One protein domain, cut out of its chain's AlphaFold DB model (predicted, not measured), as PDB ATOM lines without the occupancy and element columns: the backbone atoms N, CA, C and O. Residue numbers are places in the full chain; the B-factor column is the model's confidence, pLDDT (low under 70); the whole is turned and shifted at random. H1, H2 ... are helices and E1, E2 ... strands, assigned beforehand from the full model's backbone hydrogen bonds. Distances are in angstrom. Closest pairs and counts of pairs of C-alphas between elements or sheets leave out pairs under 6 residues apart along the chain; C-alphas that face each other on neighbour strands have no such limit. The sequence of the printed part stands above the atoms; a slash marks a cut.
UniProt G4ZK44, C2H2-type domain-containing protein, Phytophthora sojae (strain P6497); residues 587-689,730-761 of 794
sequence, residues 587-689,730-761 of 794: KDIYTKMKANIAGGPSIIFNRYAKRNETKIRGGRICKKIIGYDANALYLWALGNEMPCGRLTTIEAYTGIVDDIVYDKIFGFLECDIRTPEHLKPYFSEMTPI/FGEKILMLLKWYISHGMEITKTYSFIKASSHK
ATOM      1  N   LYS A 587      84.998 118.577 120.725       63.84
ATOM      2  CA  LYS A 587      83.818 118.983 121.510       63.84
ATOM      3  C   LYS A 587      83.530 120.474 121.339       63.84
ATOM      4  O   LYS A 587      82.374 120.831 121.141       63.84
ATOM      5  N   ASP A 588      84.555 121.329 121.395       75.88
ATOM      6  CA  ASP A 588      84.384 122.774 121.177       75.88
ATOM      7  C   ASP A 588      83.975 123.060 119.728       75.88
ATOM      8  O   ASP A 588      82.998 123.768 119.492       75.88
ATOM      9  N   ILE A 589      84.642 122.418 118.761       81.50
ATOM     10  CA  ILE A 589      84.286 122.502 117.336       81.50
ATOM     11  C   ILE A 589      82.844 122.033 117.112       81.50
ATOM     12  O   ILE A 589      82.064 122.741 116.483       81.50
ATOM     13  N   TYR A 590      82.454 120.884 117.660       79.06
ATOM     14  CA  TYR A 590      81.105 120.328 117.572       79.06
ATOM     15  C   TYR A 590      80.077 121.265 118.198       79.06
ATOM     16  O   TYR A 590      79.046 121.530 117.586       79.06
ATOM     17  N   THR A 591      80.335 121.795 119.397       79.81
ATOM     18  CA  THR A 591      79.426 122.735 120.061       79.81
ATOM     19  C   THR A 591      79.288 124.030 119.261       79.81
ATOM     20  O   THR A 591      78.160 124.480 119.059       79.81
ATOM     21  N   LYS A 592      80.388 124.589 118.739       85.31
ATOM     22  CA  LYS A 592      80.378 125.782 117.880       85.31
ATOM     23  C   LYS A 592      79.641 125.537 116.565       85.31
ATOM     24  O   LYS A 592      78.759 126.319 116.220       85.31
ATOM     25  N   MET A 593      79.928 124.435 115.874       85.31
ATOM     26  CA  MET A 593      79.224 124.030 114.653       85.31
ATOM     27  C   MET A 593      77.732 123.856 114.929       85.31
ATOM     28  O   MET A 593      76.906 124.499 114.294       85.31
ATOM     29  N   LYS A 594      77.366 123.066 115.942       82.06
ATOM     30  CA  LYS A 594      75.969 122.806 116.309       82.06
ATOM     31  C   LYS A 594      75.207 124.074 116.688       82.06
ATOM     32  O   LYS A 594      74.037 124.190 116.338       82.06
ATOM     33  N   ALA A 595      75.844 125.013 117.387       80.94
ATOM     34  CA  ALA A 595      75.228 126.288 117.750       80.94
ATOM     35  C   ALA A 595      74.965 127.198 116.537       80.94
ATOM     36  O   ALA A 595      74.069 128.042 116.600       80.94
ATOM     37  N   ASN A 596      75.722 127.019 115.450       83.44
ATOM     38  CA  ASN A 596      75.654 127.841 114.241       83.44
ATOM     39  C   ASN A 596      75.002 127.131 113.038       83.44
ATOM     40  O   ASN A 596      74.750 127.771 112.021       83.44
ATOM     41  N   ILE A 597      74.659 125.842 113.149       82.50
ATOM     42  CA  ILE A 597      73.823 125.149 112.160       82.50
ATOM     43  C   ILE A 597      72.407 125.730 112.219       82.50
ATOM     44  O   ILE A 597      71.730 125.694 113.250       82.50
ATOM     45  N   ALA A 598      71.949 126.242 111.082       75.19
ATOM     46  CA  ALA A 598      70.585 126.697 110.872       75.19
ATOM     47  C   ALA A 598      69.872 125.778 109.873       75.19
ATOM     48  O   ALA A 598      70.487 125.244 108.950       75.19
ATOM     49  N   GLY A 599      68.565 125.591 110.066       73.62
ATOM     50  CA  GLY A 599      67.710 124.952 109.067       73.62
ATOM     51  C   GLY A 599      67.373 125.897 107.910       73.62
ATOM     52  O   GLY A 599      67.791 127.055 107.887       73.62
ATOM     53  N   GLY A 600      66.562 125.409 106.971       71.94
ATOM     54  CA  GLY A 600      66.048 126.227 105.874       71.94
ATOM     55  C   GLY A 600      65.225 127.419 106.391       71.94
ATOM     56  O   GLY A 600      64.354 127.230 107.247       71.94
ATOM     57  N   PRO A 601      65.472 128.648 105.905       69.06
ATOM     58  CA  PRO A 601      64.710 129.811 106.332       69.06
ATOM     59  C   PRO A 601      63.290 129.787 105.738       69.06
ATOM     60  O   PRO A 601      63.090 130.063 104.558       69.06
ATOM     61  N   SER A 602      62.284 129.506 106.570       69.81
ATOM     62  CA  SER A 602      60.862 129.634 106.206       69.81
ATOM     63  C   SER A 602      60.360 131.047 106.510       69.81
ATOM     64  O   SER A 602      59.840 131.311 107.595       69.81
ATOM     65  N   ILE A 603      60.554 131.975 105.570       68.94
ATOM     66  CA  ILE A 603      60.263 133.406 105.759       68.94
ATOM     67  C   ILE A 603      59.045 133.823 104.935       68.94
ATOM     68  O   ILE A 603      58.954 133.547 103.741       68.94
ATOM     69  N   ILE A 604      58.121 134.545 105.570       66.62
ATOM     70  CA  ILE A 604      56.990 135.190 104.897       66.62
ATOM     71  C   ILE A 604      57.358 136.656 104.657       66.62
ATOM     72  O   ILE A 604      57.253 137.474 105.567       66.62
ATOM     73  N   PHE A 605      57.783 136.984 103.435       65.25
ATOM     74  CA  PHE A 605      58.188 138.346 103.062       65.25
ATOM     75  C   PHE A 605      56.998 139.297 102.891       65.25
ATOM     76  O   PHE A 605      57.042 140.439 103.332       65.25
ATOM     77  N   ASN A 606      55.906 138.811 102.291       63.22
ATOM     78  CA  ASN A 606      54.657 139.549 102.112       63.22
ATOM     79  C   ASN A 606      53.480 138.641 102.475       63.22
ATOM     80  O   ASN A 606      53.302 137.585 101.874       63.22
ATOM     81  N   ARG A 607      52.656 139.057 103.447       58.50
ATOM     82  CA  ARG A 607      51.471 138.288 103.879       58.50
ATOM     83  C   ARG A 607      50.332 138.319 102.857       58.50
ATOM     84  O   ARG A 607      49.434 137.487 102.923       58.50
ATOM     85  N   TYR A 608      50.365 139.279 101.934       64.44
ATOM     86  CA  TYR A 608      49.346 139.462 100.912       64.44
ATOM     87  C   TYR A 608      49.952 140.044  99.636       64.44
ATOM     88  O   TYR A 608      50.603 141.088  99.665       64.44
ATOM     89  N   ALA A 609      49.708 139.376  98.512       71.56
ATOM     90  CA  ALA A 609      50.009 139.887  97.186       71.56
ATOM     91  C   ALA A 609      48.839 139.572  96.252       71.56
ATOM     92  O   ALA A 609      48.361 138.439  96.200       71.56
ATOM     93  N   LYS A 610      48.393 140.571  95.493       77.62
ATOM     94  CA  LYS A 610      47.302 140.456  94.533       77.62
ATOM     95  C   LYS A 610      47.655 141.149  93.229       77.62
ATOM     96  O   LYS A 610      48.123 142.290  93.186       77.62
ATOM     97  N   ARG A 611      47.410 140.420  92.144       83.81
ATOM     98  CA  ARG A 611      47.545 140.916  90.778       83.81
ATOM     99  C   ARG A 611      46.676 142.163  90.591       83.81
ATOM    100  O   ARG A 611      45.514 142.165  90.970       83.81
ATOM    101  N   ASN A 612      47.244 143.177  89.951       86.38
ATOM    102  CA  ASN A 612      46.678 144.496  89.667       86.38
ATOM    103  C   ASN A 612      46.434 145.411  90.877       86.38
ATOM    104  O   ASN A 612      46.011 146.542  90.669       86.38
ATOM    105  N   GLU A 613      46.752 144.980  92.099       83.69
ATOM    106  CA  GLU A 613      46.497 145.763  93.318       83.69
ATOM    107  C   GLU A 613      47.772 146.008  94.122       83.69
ATOM    108  O   GLU A 613      48.081 147.143  94.482       83.69
ATOM    109  N   THR A 614      48.564 144.961  94.368       80.44
ATOM    110  CA  THR A 614      49.806 145.089  95.135       80.44
ATOM    111  C   THR A 614      50.852 145.865  94.342       80.44
ATOM    112  O   THR A 614      51.156 145.525  93.195       80.44
ATOM    113  N   LYS A 615      51.439 146.890  94.965       78.69
ATOM    114  CA  LYS A 615      52.600 147.607  94.424       78.69
ATOM    115  C   LYS A 615      53.889 146.854  94.777       78.69
ATOM    116  O   LYS A 615      54.077 146.474  95.926       78.69
ATOM    117  N   ILE A 616      54.757 146.637  93.792       77.75
ATOM    118  CA  ILE A 616      56.086 146.013  93.928       77.75
ATOM    119  C   ILE A 616      57.195 147.080  93.892       77.75
ATOM    120  O   ILE A 616      56.912 148.276  93.758       77.75
ATOM    121  N   ARG A 617      58.465 146.659  94.007       69.50
ATOM    122  CA  ARG A 617      59.647 147.540  94.053       69.50
ATOM    123  C   ARG A 617      59.609 148.630  92.969       69.50
ATOM    124  O   ARG A 617      59.345 148.358  91.795       69.50
ATOM    125  N   GLY A 618      59.855 149.876  93.378       75.94
ATOM    126  CA  GLY A 618      59.749 151.056  92.508       75.94
ATOM    127  C   GLY A 618      58.311 151.518  92.228       75.94
ATOM    128  O   GLY A 618      58.089 152.222  91.250       75.94
ATOM    129  N   GLY A 619      57.326 151.096  93.033       78.38
ATOM    130  CA  GLY A 619      55.936 151.563  92.953       78.38
ATOM    131  C   GLY A 619      55.113 150.973  91.801       78.38
ATOM    132  O   GLY A 619      53.988 151.415  91.564       78.38
ATOM    133  N   ARG A 620      55.648 149.977  91.085       82.88
ATOM    134  CA  ARG A 620      54.990 149.358  89.922       82.88
ATOM    135  C   ARG A 620      53.847 148.449  90.369       82.88
ATOM    136  O   ARG A 620      53.917 147.843  91.430       82.88
ATOM    137  N   ILE A 621      52.812 148.302  89.549       87.81
ATOM    138  CA  ILE A 621      51.679 147.414  89.854       87.81
ATOM    139  C   ILE A 621      52.049 145.958  89.531       87.81
ATOM    140  O   ILE A 621      52.490 145.661  88.421       87.81
ATOM    141  N   CYS A 622      51.825 145.037  90.473       80.75
ATOM    142  CA  CYS A 622      52.010 143.598  90.281       80.75
ATOM    143  C   CYS A 622      51.100 143.072  89.162       80.75
ATOM    144  O   CYS A 622      49.882 143.218  89.235       80.75
ATOM    145  N   LYS A 623      51.653 142.419  88.133       85.38
ATOM    146  CA  LYS A 623      50.865 141.853  87.016       85.38
ATOM    147  C   LYS A 623      50.787 140.332  87.005       85.38
ATOM    148  O   LYS A 623      49.877 139.794  86.373       85.38
ATOM    149  N   LYS A 624      51.693 139.643  87.693       82.31
ATOM    150  CA  LYS A 624      51.761 138.182  87.766       82.31
ATOM    151  C   LYS A 624      52.460 137.783  89.063       82.31
ATOM    152  O   LYS A 624      53.392 138.462  89.479       82.31
ATOM    153  N   ILE A 625      52.003 136.694  89.673       79.75
ATOM    154  CA  ILE A 625      52.622 136.075  90.849       79.75
ATOM    155  C   ILE A 625      53.077 134.685  90.407       79.75
ATOM    156  O   ILE A 625      52.300 133.961  89.786       79.75
ATOM    157  N   ILE A 626      54.341 134.353  90.656       77.44
ATOM    158  CA  ILE A 626      54.965 133.087  90.256       77.44
ATOM    159  C   ILE A 626      55.673 132.523  91.486       77.44
ATOM    160  O   ILE A 626      56.394 133.256  92.158       77.44
ATOM    161  N   GLY A 627      55.449 131.243  91.778       77.88
ATOM    162  CA  GLY A 627      56.231 130.497  92.761       77.88
ATOM    163  C   GLY A 627      57.369 129.762  92.063       77.88
ATOM    164  O   GLY A 627      57.142 129.130  91.033       77.88
ATOM    165  N   TYR A 628      58.572 129.850  92.620       75.06
ATOM    166  CA  TYR A 628      59.730 129.075  92.185       75.06
ATOM    167  C   TYR A 628      60.125 128.124  93.310       75.06
ATOM    168  O   TYR A 628      60.183 128.538  94.467       75.06
ATOM    169  N   ASP A 629      60.400 126.871  92.960       77.00
ATOM    170  CA  ASP A 629      60.944 125.863  93.868       77.00
ATOM    171  C   ASP A 629      62.288 125.390  93.313       77.00
ATOM    172  O   ASP A 629      62.438 125.182  92.105       77.00
ATOM    173  N   ALA A 630      63.289 125.277  94.180       77.25
ATOM    174  CA  ALA A 630      64.601 124.800  93.778       77.25
ATOM    175  C   ALA A 630      64.587 123.269  93.672       77.25
ATOM    176  O   ALA A 630      64.354 122.564  94.656       77.25
ATOM    177  N   ASN A 631      64.914 122.744  92.492       75.50
ATOM    178  CA  ASN A 631      64.984 121.305  92.258       75.50
ATOM    179  C   ASN A 631      66.087 120.659  93.108       75.50
ATOM    180  O   ASN A 631      67.262 120.707  92.757       75.50
ATOM    181  N   ALA A 632      65.690 120.025  94.215       76.31
ATOM    182  CA  ALA A 632      66.582 119.304  95.125       76.31
ATOM    183  C   ALA A 632      67.741 120.167  95.668       76.31
ATOM    184  O   ALA A 632      68.902 119.769  95.617       76.31
ATOM    185  N   LEU A 633      67.408 121.336  96.230       80.94
ATOM    186  CA  LEU A 633      68.364 122.325  96.750       80.94
ATOM    187  C   LEU A 633      69.519 121.727  97.573       80.94
ATOM    188  O   LEU A 633      70.680 122.012  97.297       80.94
ATOM    189  N   TYR A 634      69.216 120.884  98.567       81.69
ATOM    190  CA  TYR A 634      70.250 120.284  99.418       81.69
ATOM    191  C   TYR A 634      71.124 119.272  98.677       81.69
ATOM    192  O   TYR A 634      72.316 119.197  98.944       81.69
ATOM    193  N   LEU A 635      70.558 118.525  97.725       81.19
ATOM    194  CA  LEU A 635      71.329 117.590  96.907       81.19
ATOM    195  C   LEU A 635      72.330 118.350  96.030       81.19
ATOM    196  O   LEU A 635      73.494 117.969  95.960       81.19
ATOM    197  N   TRP A 636      71.899 119.464  95.428       84.44
ATOM    198  CA  TRP A 636      72.797 120.358  94.702       84.44
ATOM    199  C   TRP A 636      73.876 120.939  95.627       84.44
ATOM    200  O   TRP A 636      75.056 120.904  95.286       84.44
ATOM    201  N   ALA A 637      73.504 121.400  96.827       83.94
ATOM    202  CA  ALA A 637      74.456 121.924  97.807       83.94
ATOM    203  C   ALA A 637      75.516 120.881  98.212       83.94
ATOM    204  O   ALA A 637      76.695 121.215  98.266       83.94
ATOM    205  N   LEU A 638      75.129 119.614  98.405       82.44
ATOM    206  CA  LEU A 638      76.056 118.514  98.712       82.44
ATOM    207  C   LEU A 638      77.096 118.274  97.607       82.44
ATOM    208  O   LEU A 638      78.215 117.866  97.904       82.44
ATOM    209  N   GLY A 639      76.747 118.533  96.344       82.94
ATOM    210  CA  GLY A 639      77.666 118.407  95.209       82.94
ATOM    211  C   GLY A 639      78.686 119.548  95.076       82.94
ATOM    212  O   GLY A 639      79.564 119.477  94.216       82.94
ATOM    213  N   ASN A 640      78.579 120.602  95.889       86.88
ATOM    214  CA  ASN A 640      79.518 121.724  95.887       86.88
ATOM    215  C   ASN A 640      80.707 121.475  96.834       86.88
ATOM    216  O   ASN A 640      80.898 120.377  97.354       86.88
ATOM    217  N   GLU A 641      81.570 122.479  96.995       87.00
ATOM    218  CA  GLU A 641      82.681 122.414  97.944       87.00
ATOM    219  C   GLU A 641      82.174 122.294  99.381       87.00
ATOM    220  O   GLU A 641      81.446 123.157  99.874       87.00
ATOM    221  N   MET A 642      82.582 121.218 100.050       86.94
ATOM    222  CA  MET A 642      82.180 120.896 101.412       86.94
ATOM    223  C   MET A 642      83.404 120.842 102.335       86.94
ATOM    224  O   MET A 642      84.475 120.388 101.915       86.94
ATOM    225  N   PRO A 643      83.260 121.247 103.611       87.62
ATOM    226  CA  PRO A 643      84.284 121.037 104.627       87.62
ATOM    227  C   PRO A 643      84.463 119.544 104.896       87.62
ATOM    228  O   PRO A 643      83.546 118.852 105.333       87.62
ATOM    229  N   CYS A 644      85.670 119.065 104.628       80.56
ATOM    230  CA  CYS A 644      86.072 117.672 104.705       80.56
ATOM    231  C   CYS A 644      87.326 117.514 105.573       80.56
ATOM    232  O   CYS A 644      88.071 118.466 105.827       80.56
ATOM    233  N   GLY A 645      87.591 116.271 105.975       78.31
ATOM    234  CA  GLY A 645      88.755 115.919 106.783       78.31
ATOM    235  C   GLY A 645      88.616 116.324 108.251       78.31
ATOM    236  O   GLY A 645      87.535 116.665 108.728       78.31
ATOM    237  N   ARG A 646      89.733 116.248 108.981       80.00
ATOM    238  CA  ARG A 646      89.778 116.600 110.402       80.00
ATOM    239  C   ARG A 646      89.696 118.116 110.573       80.00
ATOM    240  O   ARG A 646      90.551 118.841 110.068       80.00
ATOM    241  N   LEU A 647      88.696 118.577 111.319       84.88
ATOM    242  CA  LEU A 647      88.528 119.989 111.651       84.88
ATOM    243  C   LEU A 647      89.502 120.389 112.761       84.88
ATOM    244  O   LEU A 647      89.678 119.656 113.732       84.88
ATOM    245  N   THR A 648      90.123 121.558 112.630       87.94
ATOM    246  CA  THR A 648      91.052 122.083 113.644       87.94
ATOM    247  C   THR A 648      90.767 123.551 113.919       87.94
ATOM    248  O   THR A 648      90.540 124.327 112.993       87.94
ATOM    249  N   THR A 649      90.762 123.940 115.193       90.19
ATOM    250  CA  THR A 649      90.611 125.344 115.590       90.19
ATOM    251  C   THR A 649      91.979 126.013 115.607       90.19
ATOM    252  O   THR A 649      92.910 125.496 116.219       90.19
ATOM    253  N   ILE A 650      92.087 127.178 114.977       90.38
ATOM    254  CA  ILE A 650      93.233 128.083 115.091       90.38
ATOM    255  C   ILE A 650      92.748 129.464 115.542       90.38
ATOM    256  O   ILE A 650      91.584 129.827 115.337       90.38
ATOM    257  N   GLU A 651      93.630 130.241 116.166       89.50
ATOM    258  CA  GLU A 651      93.330 131.635 116.491       89.50
ATOM    259  C   GLU A 651      93.225 132.477 115.214       89.50
ATOM    260  O   GLU A 651      93.946 132.258 114.238       89.50
ATOM    261  N   ALA A 652      92.298 133.437 115.211       90.31
ATOM    262  CA  ALA A 652      92.175 134.370 114.101       90.31
ATOM    263  C   ALA A 652      93.362 135.350 114.102       90.31
ATOM    264  O   ALA A 652      93.665 135.958 115.127       90.31
ATOM    265  N   TYR A 653      94.006 135.528 112.947       92.19
ATOM    266  CA  TYR A 653      95.159 136.415 112.767       92.19
ATOM    267  C   TYR A 653      94.864 137.538 111.766       92.19
ATOM    268  O   TYR A 653      93.905 137.489 110.991       92.19
ATOM    269  N   THR A 654      95.697 138.578 111.774       91.81
ATOM    270  CA  THR A 654      95.588 139.700 110.834       91.81
ATOM    271  C   THR A 654      95.798 139.220 109.396       91.81
ATOM    272  O   THR A 654      96.825 138.623 109.097       91.81
ATOM    273  N   GLY A 655      94.835 139.483 108.506       92.50
ATOM    274  CA  GLY A 655      94.858 139.016 107.109       92.50
ATOM    275  C   GLY A 655      94.090 137.712 106.852       92.50
ATOM    276  O   GLY A 655      93.940 137.312 105.703       92.50
ATOM    277  N   ILE A 656      93.517 137.081 107.886       94.56
ATOM    278  CA  ILE A 656      92.760 135.826 107.728       94.56
ATOM    279  C   ILE A 656      91.564 135.953 106.769       94.56
ATOM    280  O   ILE A 656      91.231 135.006 106.064       94.56
ATOM    281  N   VAL A 657      90.920 137.125 106.718       93.25
ATOM    282  CA  VAL A 657      89.799 137.388 105.801       93.25
ATOM    283  C   VAL A 657      90.276 137.371 104.351       93.25
ATOM    284  O   VAL A 657      89.632 136.738 103.517       93.25
ATOM    285  N   ASP A 658      91.421 137.994 104.063       93.94
ATOM    286  CA  ASP A 658      92.018 137.982 102.726       93.94
ATOM    287  C   ASP A 658      92.392 136.556 102.326       93.94
ATOM    288  O   ASP A 658      92.073 136.109 101.228       93.94
ATOM    289  N   ASP A 659      92.992 135.793 103.239       94.50
ATOM    290  CA  ASP A 659      93.374 134.409 102.969       94.50
ATOM    291  C   ASP A 659      92.161 133.493 102.702       94.50
ATOM    292  O   ASP A 659      92.281 132.555 101.911       94.50
ATOM    293  N   ILE A 660      90.990 133.778 103.288       92.25
ATOM    294  CA  ILE A 660      89.718 133.109 102.944       92.25
ATOM    295  C   ILE A 660      89.231 133.542 101.555       92.25
ATOM    296  O   ILE A 660      88.794 132.710 100.762       92.25
ATOM    297  N   VAL A 661      89.266 134.843 101.251       92.06
ATOM    298  CA  VAL A 661      88.767 135.391  99.976       92.06
ATOM    299  C   VAL A 661      89.604 134.907  98.789       92.06
ATOM    300  O   VAL A 661      89.036 134.592  97.743       92.06
ATOM    301  N   TYR A 662      90.923 134.800  98.966       92.56
ATOM    302  CA  TYR A 662      91.883 134.331  97.962       92.56
ATOM    303  C   TYR A 662      92.142 132.814  98.009       92.56
ATOM    304  O   TYR A 662      93.144 132.354  97.465       92.56
ATOM    305  N   ASP A 663      91.266 132.040  98.662       89.81
ATOM    306  CA  ASP A 663      91.292 130.567  98.690       89.81
ATOM    307  C   ASP A 663      92.599 129.938  99.218       89.81
ATOM    308  O   ASP A 663      92.911 128.781  98.936       89.81
ATOM    309  N   LYS A 664      93.373 130.668 100.029       92.75
ATOM    310  CA  LYS A 664      94.581 130.128 100.680       92.75
ATOM    311  C   LYS A 664      94.235 129.254 101.881       92.75
ATOM    312  O   LYS A 664      94.981 128.332 102.217       92.75
ATOM    313  N   ILE A 665      93.119 129.551 102.546       92.25
ATOM    314  CA  ILE A 665      92.571 128.752 103.642       92.25
ATOM    315  C   ILE A 665      91.077 128.525 103.432       92.25
ATOM    316  O   ILE A 665      90.361 129.385 102.929       92.25
ATOM    317  N   PHE A 666      90.598 127.364 103.870       93.44
ATOM    318  CA  PHE A 666      89.194 126.988 103.793       93.44
ATOM    319  C   PHE A 666      88.686 126.588 105.177       93.44
ATOM    320  O   PHE A 666      89.404 125.960 105.961       93.44
ATOM    321  N   GLY A 667      87.460 126.987 105.505       93.38
ATOM    322  CA  GLY A 667      86.895 126.752 106.825       93.38
ATOM    323  C   GLY A 667      85.948 127.850 107.278       93.38
ATOM    324  O   GLY A 667      85.524 128.702 106.499       93.38
ATOM    325  N   PHE A 668      85.614 127.819 108.561       94.75
ATOM    326  CA  PHE A 668      84.606 128.683 109.156       94.75
ATOM    327  C   PHE A 668      85.256 129.738 110.041       94.75
ATOM    328  O   PHE A 668      86.017 129.394 110.945       94.75
ATOM    329  N   LEU A 669      84.924 131.011 109.824       95.56
ATOM    330  CA  LEU A 669      85.393 132.102 110.677       95.56
ATOM    331  C   LEU A 669      84.328 132.449 111.716       95.56
ATOM    332  O   LEU A 669      83.172 132.687 111.368       95.56
ATOM    333  N   GLU A 670      84.730 132.492 112.983       95.44
ATOM    334  CA  GLU A 670      83.942 133.056 114.075       95.44
ATOM    335  C   GLU A 670      84.204 134.563 114.141       95.44
ATOM    336  O   GLU A 670      85.325 135.005 114.423       95.44
ATOM    337  N   CYS A 671      83.180 135.363 113.851       94.88
ATOM    338  CA  CYS A 671      83.318 136.806 113.690       94.88
ATOM    339  C   CYS A 671      82.057 137.586 114.079       94.88
ATOM    340  O   CYS A 671      80.956 137.039 114.181       94.88
ATOM    341  N   ASP A 672      82.248 138.887 114.282       96.00
ATOM    342  CA  ASP A 672      81.178 139.876 114.272       96.00
ATOM    343  C   ASP A 672      81.072 140.443 112.849       96.00
ATOM    344  O   ASP A 672      82.070 140.878 112.266       96.00
ATOM    345  N   ILE A 673      79.865 140.425 112.290       95.69
ATOM    346  CA  ILE A 673      79.577 140.795 110.900       95.69
ATOM    347  C   ILE A 673      78.377 141.739 110.843       95.69
ATOM    348  O   ILE A 673      77.402 141.557 111.575       95.69
ATOM    349  N   ARG A 674      78.406 142.734 109.952       96.06
ATOM    350  CA  ARG A 674      77.284 143.658 109.735       96.06
ATOM    351  C   ARG A 674      77.048 143.980 108.264       96.06
ATOM    352  O   ARG A 674      77.968 143.995 107.452       96.06
ATOM    353  N   THR A 675      75.800 144.292 107.937       95.62
ATOM    354  CA  THR A 675      75.395 144.886 106.665       95.62
ATOM    355  C   THR A 675      75.576 146.409 106.741       95.62
ATOM    356  O   THR A 675      74.942 147.039 107.595       95.62
ATOM    357  N   PRO A 676      76.394 147.015 105.864       94.94
ATOM    358  CA  PRO A 676      76.551 148.465 105.782       94.94
ATOM    359  C   PRO A 676      75.232 149.191 105.513       94.94
ATOM    360  O   PRO A 676      74.357 148.670 104.820       94.94
ATOM    361  N   GLU A 677      75.104 150.428 105.999       92.75
ATOM    362  CA  GLU A 677      73.848 151.194 105.930       92.75
ATOM    363  C   GLU A 677      73.330 151.354 104.494       92.75
ATOM    364  O   GLU A 677      72.149 151.147 104.226       92.75
ATOM    365  N   HIS A 678      74.232 151.625 103.550       93.62
ATOM    366  CA  HIS A 678      73.894 151.795 102.138       93.62
ATOM    367  C   HIS A 678      73.400 150.500 101.459       93.62
ATOM    368  O   HIS A 678      72.713 150.576 100.441       93.62
ATOM    369  N   LEU A 679      73.691 149.319 102.025       92.25
ATOM    370  CA  LEU A 679      73.215 148.021 101.529       92.25
ATOM    371  C   LEU A 679      71.930 147.545 102.218       92.25
ATOM    372  O   LEU A 679      71.266 146.639 101.712       92.25
ATOM    373  N   LYS A 680      71.512 148.157 103.335       89.06
ATOM    374  CA  LYS A 680      70.264 147.769 104.013       89.06
ATOM    375  C   LYS A 680      69.016 147.901 103.129       89.06
ATOM    376  O   LYS A 680      68.211 146.971 103.172       89.06
ATOM    377  N   PRO A 681      68.849 148.951 102.292       83.12
ATOM    378  CA  PRO A 681      67.739 149.026 101.337       83.12
ATOM    379  C   PRO A 681      67.794 147.953 100.242       83.12
ATOM    380  O   PRO A 681      66.761 147.559  99.698       83.12
ATOM    381  N   TYR A 682      68.992 147.473  99.892       85.81
ATOM    382  CA  TYR A 682      69.148 146.383  98.931       85.81
ATOM    383  C   TYR A 682      68.662 145.059  99.534       85.81
ATOM    384  O   TYR A 682      67.832 144.386  98.921       85.81
ATOM    385  N   PHE A 683      69.100 144.758 100.761       85.75
ATOM    386  CA  PHE A 683      68.752 143.553 101.524       85.75
ATOM    387  C   PHE A 683      67.491 143.692 102.396       85.75
ATOM    388  O   PHE A 683      67.273 142.891 103.302       85.75
ATOM    389  N   SER A 684      66.651 144.705 102.169       80.31
ATOM    390  CA  SER A 684      65.473 144.956 103.013       80.31
ATOM    391  C   SER A 684      64.411 143.869 102.917       80.31
ATOM    392  O   SER A 684      63.647 143.676 103.856       80.31
ATOM    393  N   GLU A 685      64.357 143.167 101.785       75.50
ATOM    394  CA  GLU A 685      63.448 142.036 101.595       75.50
ATOM    395  C   GLU A 685      63.978 140.779 102.292       75.50
ATOM    396  O   GLU A 685      63.236 140.123 103.011       75.50
ATOM    397  N   MET A 686      65.270 140.472 102.148       83.50
ATOM    398  CA  MET A 686      65.916 139.347 102.819       83.50
ATOM    399  C   MET A 686      67.258 139.788 103.387       83.50
ATOM    400  O   MET A 686      68.255 139.909 102.675       83.50
ATOM    401  N   THR A 687      67.278 140.011 104.695       87.75
ATOM    402  CA  THR A 687      68.508 140.318 105.421       87.75
ATOM    403  C   THR A 687      69.491 139.144 105.306       87.75
ATOM    404  O   THR A 687      69.063 138.000 105.483       87.75
ATOM    405  N   PRO A 688      70.788 139.386 105.051       86.88
ATOM    406  CA  PRO A 688      71.710 138.331 104.635       86.88
ATOM    407  C   PRO A 688      72.207 137.451 105.791       86.88
ATOM    408  O   PRO A 688      72.631 136.320 105.562       86.88
ATOM    409  N   ILE A 689      72.185 137.952 107.030       90.06
ATOM    410  CA  ILE A 689      72.746 137.252 108.191       90.06
ATOM    411  C   ILE A 689      71.617 136.551 108.940       90.06
ATOM    412  O   ILE A 689      70.672 137.193 109.392       90.06
ATOM    413  N   PHE A 730      73.019 142.201 111.375       93.06
ATOM    414  CA  PHE A 730      74.251 142.022 112.129       93.06
ATOM    415  C   PHE A 730      74.277 140.679 112.855       93.06
ATOM    416  O   PHE A 730      73.243 140.137 113.262       93.06
ATOM    417  N   GLY A 731      75.477 140.168 113.066       91.38
ATOM    418  CA  GLY A 731      75.764 138.961 113.814       91.38
ATOM    419  C   GLY A 731      76.938 139.195 114.744       91.38
ATOM    420  O   GLY A 731      77.897 139.850 114.351       91.38
ATOM    421  N   GLU A 732      76.853 138.661 115.956       92.06
ATOM    422  CA  GLU A 732      77.942 138.702 116.928       92.06
ATOM    423  C   GLU A 732      78.366 137.273 117.249       92.06
ATOM    424  O   GLU A 732      77.503 136.424 117.492       92.06
ATOM    425  N   LYS A 733      79.677 137.016 117.227       91.56
ATOM    426  CA  LYS A 733      80.288 135.692 117.423       91.56
ATOM    427  C   LYS A 733      79.596 134.593 116.611       91.56
ATOM    428  O   LYS A 733      79.302 133.514 117.125       91.56
ATOM    429  N   ILE A 734      79.306 134.876 115.342       90.81
ATOM    430  CA  ILE A 734      78.712 133.891 114.436       90.81
ATOM    431  C   ILE A 734      79.830 133.149 113.714       90.81
ATOM    432  O   ILE A 734      80.782 133.761 113.233       90.81
ATOM    433  N   LEU A 735      79.690 131.829 113.629       92.25
ATOM    434  CA  LEU A 735      80.578 130.951 112.877       92.25
ATOM    435  C   LEU A 735      79.982 130.688 111.488       92.25
ATOM    436  O   LEU A 735      78.892 130.125 111.385       92.25
ATOM    437  N   MET A 736      80.682 131.071 110.417       89.56
ATOM    438  CA  MET A 736      80.161 130.934 109.050       89.56
ATOM    439  C   MET A 736      81.241 130.769 107.975       89.56
ATOM    440  O   MET A 736      82.405 131.117 108.176       89.56
ATOM    441  N   LEU A 737      80.827 130.263 106.808       89.81
ATOM    442  CA  LEU A 737      81.603 130.333 105.567       89.81
ATOM    443  C   LEU A 737      81.520 131.760 105.015       89.81
ATOM    444  O   LEU A 737      80.468 132.207 104.557       89.81
ATOM    445  N   LEU A 738      82.632 132.487 105.090       91.06
ATOM    446  CA  LEU A 738      82.618 133.943 104.989       91.06
ATOM    447  C   LEU A 738      82.620 134.488 103.547       91.06
ATOM    448  O   LEU A 738      82.119 135.584 103.303       91.06
ATOM    449  N   LYS A 739      83.155 133.731 102.581       90.00
ATOM    450  CA  LYS A 739      83.480 134.222 101.228       90.00
ATOM    451  C   LYS A 739      82.321 134.943 100.529       90.00
ATOM    452  O   LYS A 739      82.504 136.046 100.021       90.00
ATOM    453  N   TRP A 740      81.121 134.357 100.556       91.19
ATOM    454  CA  TRP A 740      79.930 134.952  99.938       91.19
ATOM    455  C   TRP A 740      79.551 136.295 100.574       91.19
ATOM    456  O   TRP A 740      79.156 137.222  99.878       91.19
ATOM    457  N   TYR A 741      79.691 136.433 101.891       93.06
ATOM    458  CA  TYR A 741      79.316 137.659 102.588       93.06
ATOM    459  C   TYR A 741      80.224 138.830 102.206       93.06
ATOM    460  O   TYR A 741      79.736 139.919 101.902       93.06
ATOM    461  N   ILE A 742      81.534 138.594 102.149       93.94
ATOM    462  CA  ILE A 742      82.512 139.621 101.767       93.94
ATOM    463  C   ILE A 742      82.322 140.029 100.309       93.94
ATOM    464  O   ILE A 742      82.298 141.220 100.006       93.94
ATOM    465  N   SER A 743      82.085 139.065  99.411       92.50
ATOM    466  CA  SER A 743      81.836 139.368  97.995       92.50
ATOM    467  C   SER A 743      80.559 140.188  97.765       92.50
ATOM    468  O   SER A 743      80.396 140.774  96.700       92.50
ATOM    469  N   HIS A 744      79.651 140.228  98.746       92.94
ATOM    470  CA  HIS A 744      78.409 141.003  98.713       92.94
ATOM    471  C   HIS A 744      78.450 142.249  99.615       92.94
ATOM    472  O   HIS A 744      77.410 142.853  99.876       92.94
ATOM    473  N   GLY A 745      79.643 142.658 100.062       93.00
ATOM    474  CA  GLY A 745      79.870 143.935 100.740       93.00
ATOM    475  C   GLY A 745      79.568 143.944 102.237       93.00
ATOM    476  O   GLY A 745      79.458 145.020 102.819       93.00
ATOM    477  N   MET A 746      79.416 142.786 102.885       95.00
ATOM    478  CA  MET A 746      79.286 142.733 104.343       95.00
ATOM    479  C   MET A 746      80.629 143.019 105.020       95.00
ATOM    480  O   MET A 746      81.684 142.590 104.557       95.00
ATOM    481  N   GLU A 747      80.577 143.718 106.150       95.12
ATOM    482  CA  GLU A 747      81.758 144.149 106.897       95.12
ATOM    483  C   GLU A 747      81.991 143.257 108.116       95.12
ATOM    484  O   GLU A 747      81.078 143.045 108.918       95.12
ATOM    485  N   ILE A 748      83.231 142.796 108.289       95.81
ATOM    486  CA  ILE A 748      83.690 142.158 109.526       95.81
ATOM    487  C   ILE A 748      84.206 143.236 110.469       95.81
ATOM    488  O   ILE A 748      85.117 143.984 110.122       95.81
ATOM    489  N   THR A 749      83.647 143.301 111.671       93.56
ATOM    490  CA  THR A 749      84.083 144.258 112.697       93.56
ATOM    491  C   THR A 749      85.045 143.636 113.699       93.56
ATOM    492  O   THR A 749      85.839 144.353 114.308       93.56
ATOM    493  N   LYS A 750      84.993 142.310 113.884       95.44
ATOM    494  CA  LYS A 750      85.857 141.585 114.819       95.44
ATOM    495  C   LYS A 750      85.963 140.105 114.466       95.44
ATOM    496  O   LYS A 750      84.997 139.508 114.003       95.44
ATOM    497  N   THR A 751      87.113 139.500 114.738       95.75
ATOM    498  CA  THR A 751      87.380 138.067 114.540       95.75
ATOM    499  C   THR A 751      87.772 137.410 115.859       95.75
ATOM    500  O   THR A 751      88.407 138.053 116.696       95.75
ATOM    501  N   TYR A 752      87.408 136.141 116.047       93.94
ATOM    502  CA  TYR A 752      87.645 135.406 117.295       93.94
ATOM    503  C   TYR A 752      88.472 134.142 117.065       93.94
ATOM    504  O   TYR A 752      89.595 134.035 117.550       93.94
ATOM    505  N   SER A 753      87.935 133.188 116.308       93.50
ATOM    506  CA  SER A 753      88.598 131.918 116.011       93.50
ATOM    507  C   SER A 753      88.272 131.452 114.597       93.50
ATOM    508  O   SER A 753      87.320 131.929 113.977       93.50
ATOM    509  N   PHE A 754      89.075 130.537 114.065       95.00
ATOM    510  CA  PHE A 754      88.855 129.943 112.752       95.00
ATOM    511  C   PHE A 754      88.898 128.425 112.850       95.00
ATOM    512  O   PHE A 754      89.833 127.854 113.405       95.00
ATOM    513  N   ILE A 755      87.885 127.764 112.299       94.19
ATOM    514  CA  ILE A 755      87.841 126.310 112.188       94.19
ATOM    515  C   ILE A 755      88.294 125.947 110.782       94.19
ATOM    516  O   ILE A 755      87.525 126.054 109.826       94.19
ATOM    517  N   LYS A 756      89.551 125.521 110.672       92.31
ATOM    518  CA  LYS A 756      90.174 125.097 109.423       92.31
ATOM    519  C   LYS A 756      89.628 123.737 108.994       92.31
ATOM    520  O   LYS A 756      89.547 122.809 109.802       92.31
ATOM    521  N   ALA A 757      89.307 123.628 107.710       90.94
ATOM    522  CA  ALA A 757      88.842 122.415 107.051       90.94
ATOM    523  C   ALA A 757      89.556 122.230 105.704       90.94
ATOM    524  O   ALA A 757      90.115 123.177 105.148       90.94
ATOM    525  N   SER A 758      89.506 121.021 105.152       88.19
ATOM    526  CA  SER A 758      89.866 120.789 103.750       88.19
ATOM    527  C   SER A 758      88.633 121.002 102.872       88.19
ATOM    528  O   SER A 758      87.550 120.553 103.237       88.19
ATOM    529  N   SER A 759      88.769 121.658 101.718       87.50
ATOM    530  CA  SER A 759      87.674 121.760 100.738       87.50
ATOM    531  C   SER A 759      87.668 120.533  99.830       87.50
ATOM    532  O   SER A 759      88.704 120.186  99.258       87.50
ATOM    533  N   HIS A 760      86.525 119.857  99.689       83.00
ATOM    534  CA  HIS A 760      86.359 118.808  98.684       83.00
ATOM    535  C   HIS A 760      84.897 118.660  98.237       83.00
ATOM    536  O   HIS A 760      83.975 118.881  99.018       83.00
ATOM    537  N   LYS A 761      84.671 118.234  96.988       88.19
ATOM    538  CA  LYS A 761      83.338 117.937  96.429       88.19
ATOM    539  C   LYS A 761      82.988 116.457  96.605       88.19
ATOM    540  O   LYS A 761      82.707 115.753  95.638       88.19
TER     541      LYS A 761
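What this domain is: This is residues 587 to 689 and 730 to 761 of the 794 residues of the protein "C2H2-type domain-containing protein" of Phytophthora sojae (strain P6497) (UniProt G4ZK44). A four-stranded sheet, curled like part of a barrel, has H1 over one face, and short H3 and H4 graze it; a long loop, residues 597 to 632, runs far out and back to H2, making the length. The printed part has 135 residues, with named elements in the order H1 H2 E1 H3 E2 E3 H4 E4; the sheet, E1 E4 E2 E3, is antiparallel. The class is mixed, helices and strands, with under half of the residues in named elements. The whole is loose, radius of gyration of the C-alphas 18.4 A, spanning 55 by 34 by 27 A.

How they stand to each other: H1, residues 587 to 596, is on the sheet at a height of 8.9 A, making two layers, a helix on one face of a sheet. Its Asn 596 and Leu 735 of E3, residues 730 to 736, are their closest C-alphas, 6.0 A apart. H2, residues 633 to 638, is not on the sheet. E1, residues 642 to 651, is antiparallel to E4, residues 747 to 760, with N 644 and O 758 at 2.8 A, within hydrogen-bond range. E2, residues 667 to 674, is antiparallel to E4, with N 670 and O 753 at 2.8 A, and to E3, with N 671 and O 734 at 2.9 A. H3, residues 656 to 661, and H4, residues 739 to 743, only just touch, with 3 pairs of C-alphas within 8 A, the closest Val 661 and Lys 739 at 5.6 A. E1, H3, E2 and E3, H4, E4 are split strand-helix-strand units, with another strand between their two strands, and right-handed crossovers. In H1, H2, H3 and H4 every O i to N i+4 pair is within hydrogen-bond range.

Where its parts are: H1 begins at C-alpha 587 (83.818, 118.983, 121.510) and is 14.1 A long. E1 measures 21.6 A and E2 19.7 A. E4, 27.0 A, bends by 113 degrees at residue 750 and ends at C-alpha 760 (86.359, 118.808, 98.684).

The domain as a whole: The C-alphas of Asn 612 and Ile 650 are farthest apart, 55.5 A. Residues 690 to 729 are cut out, with C-alphas 689 and 730 6.4 A apart. H1 to H2 is a long link, where residues 626 to 632 stand free, as does 633 of H2. Confidence is under 70 at residues 587, 601 to 608 and 617.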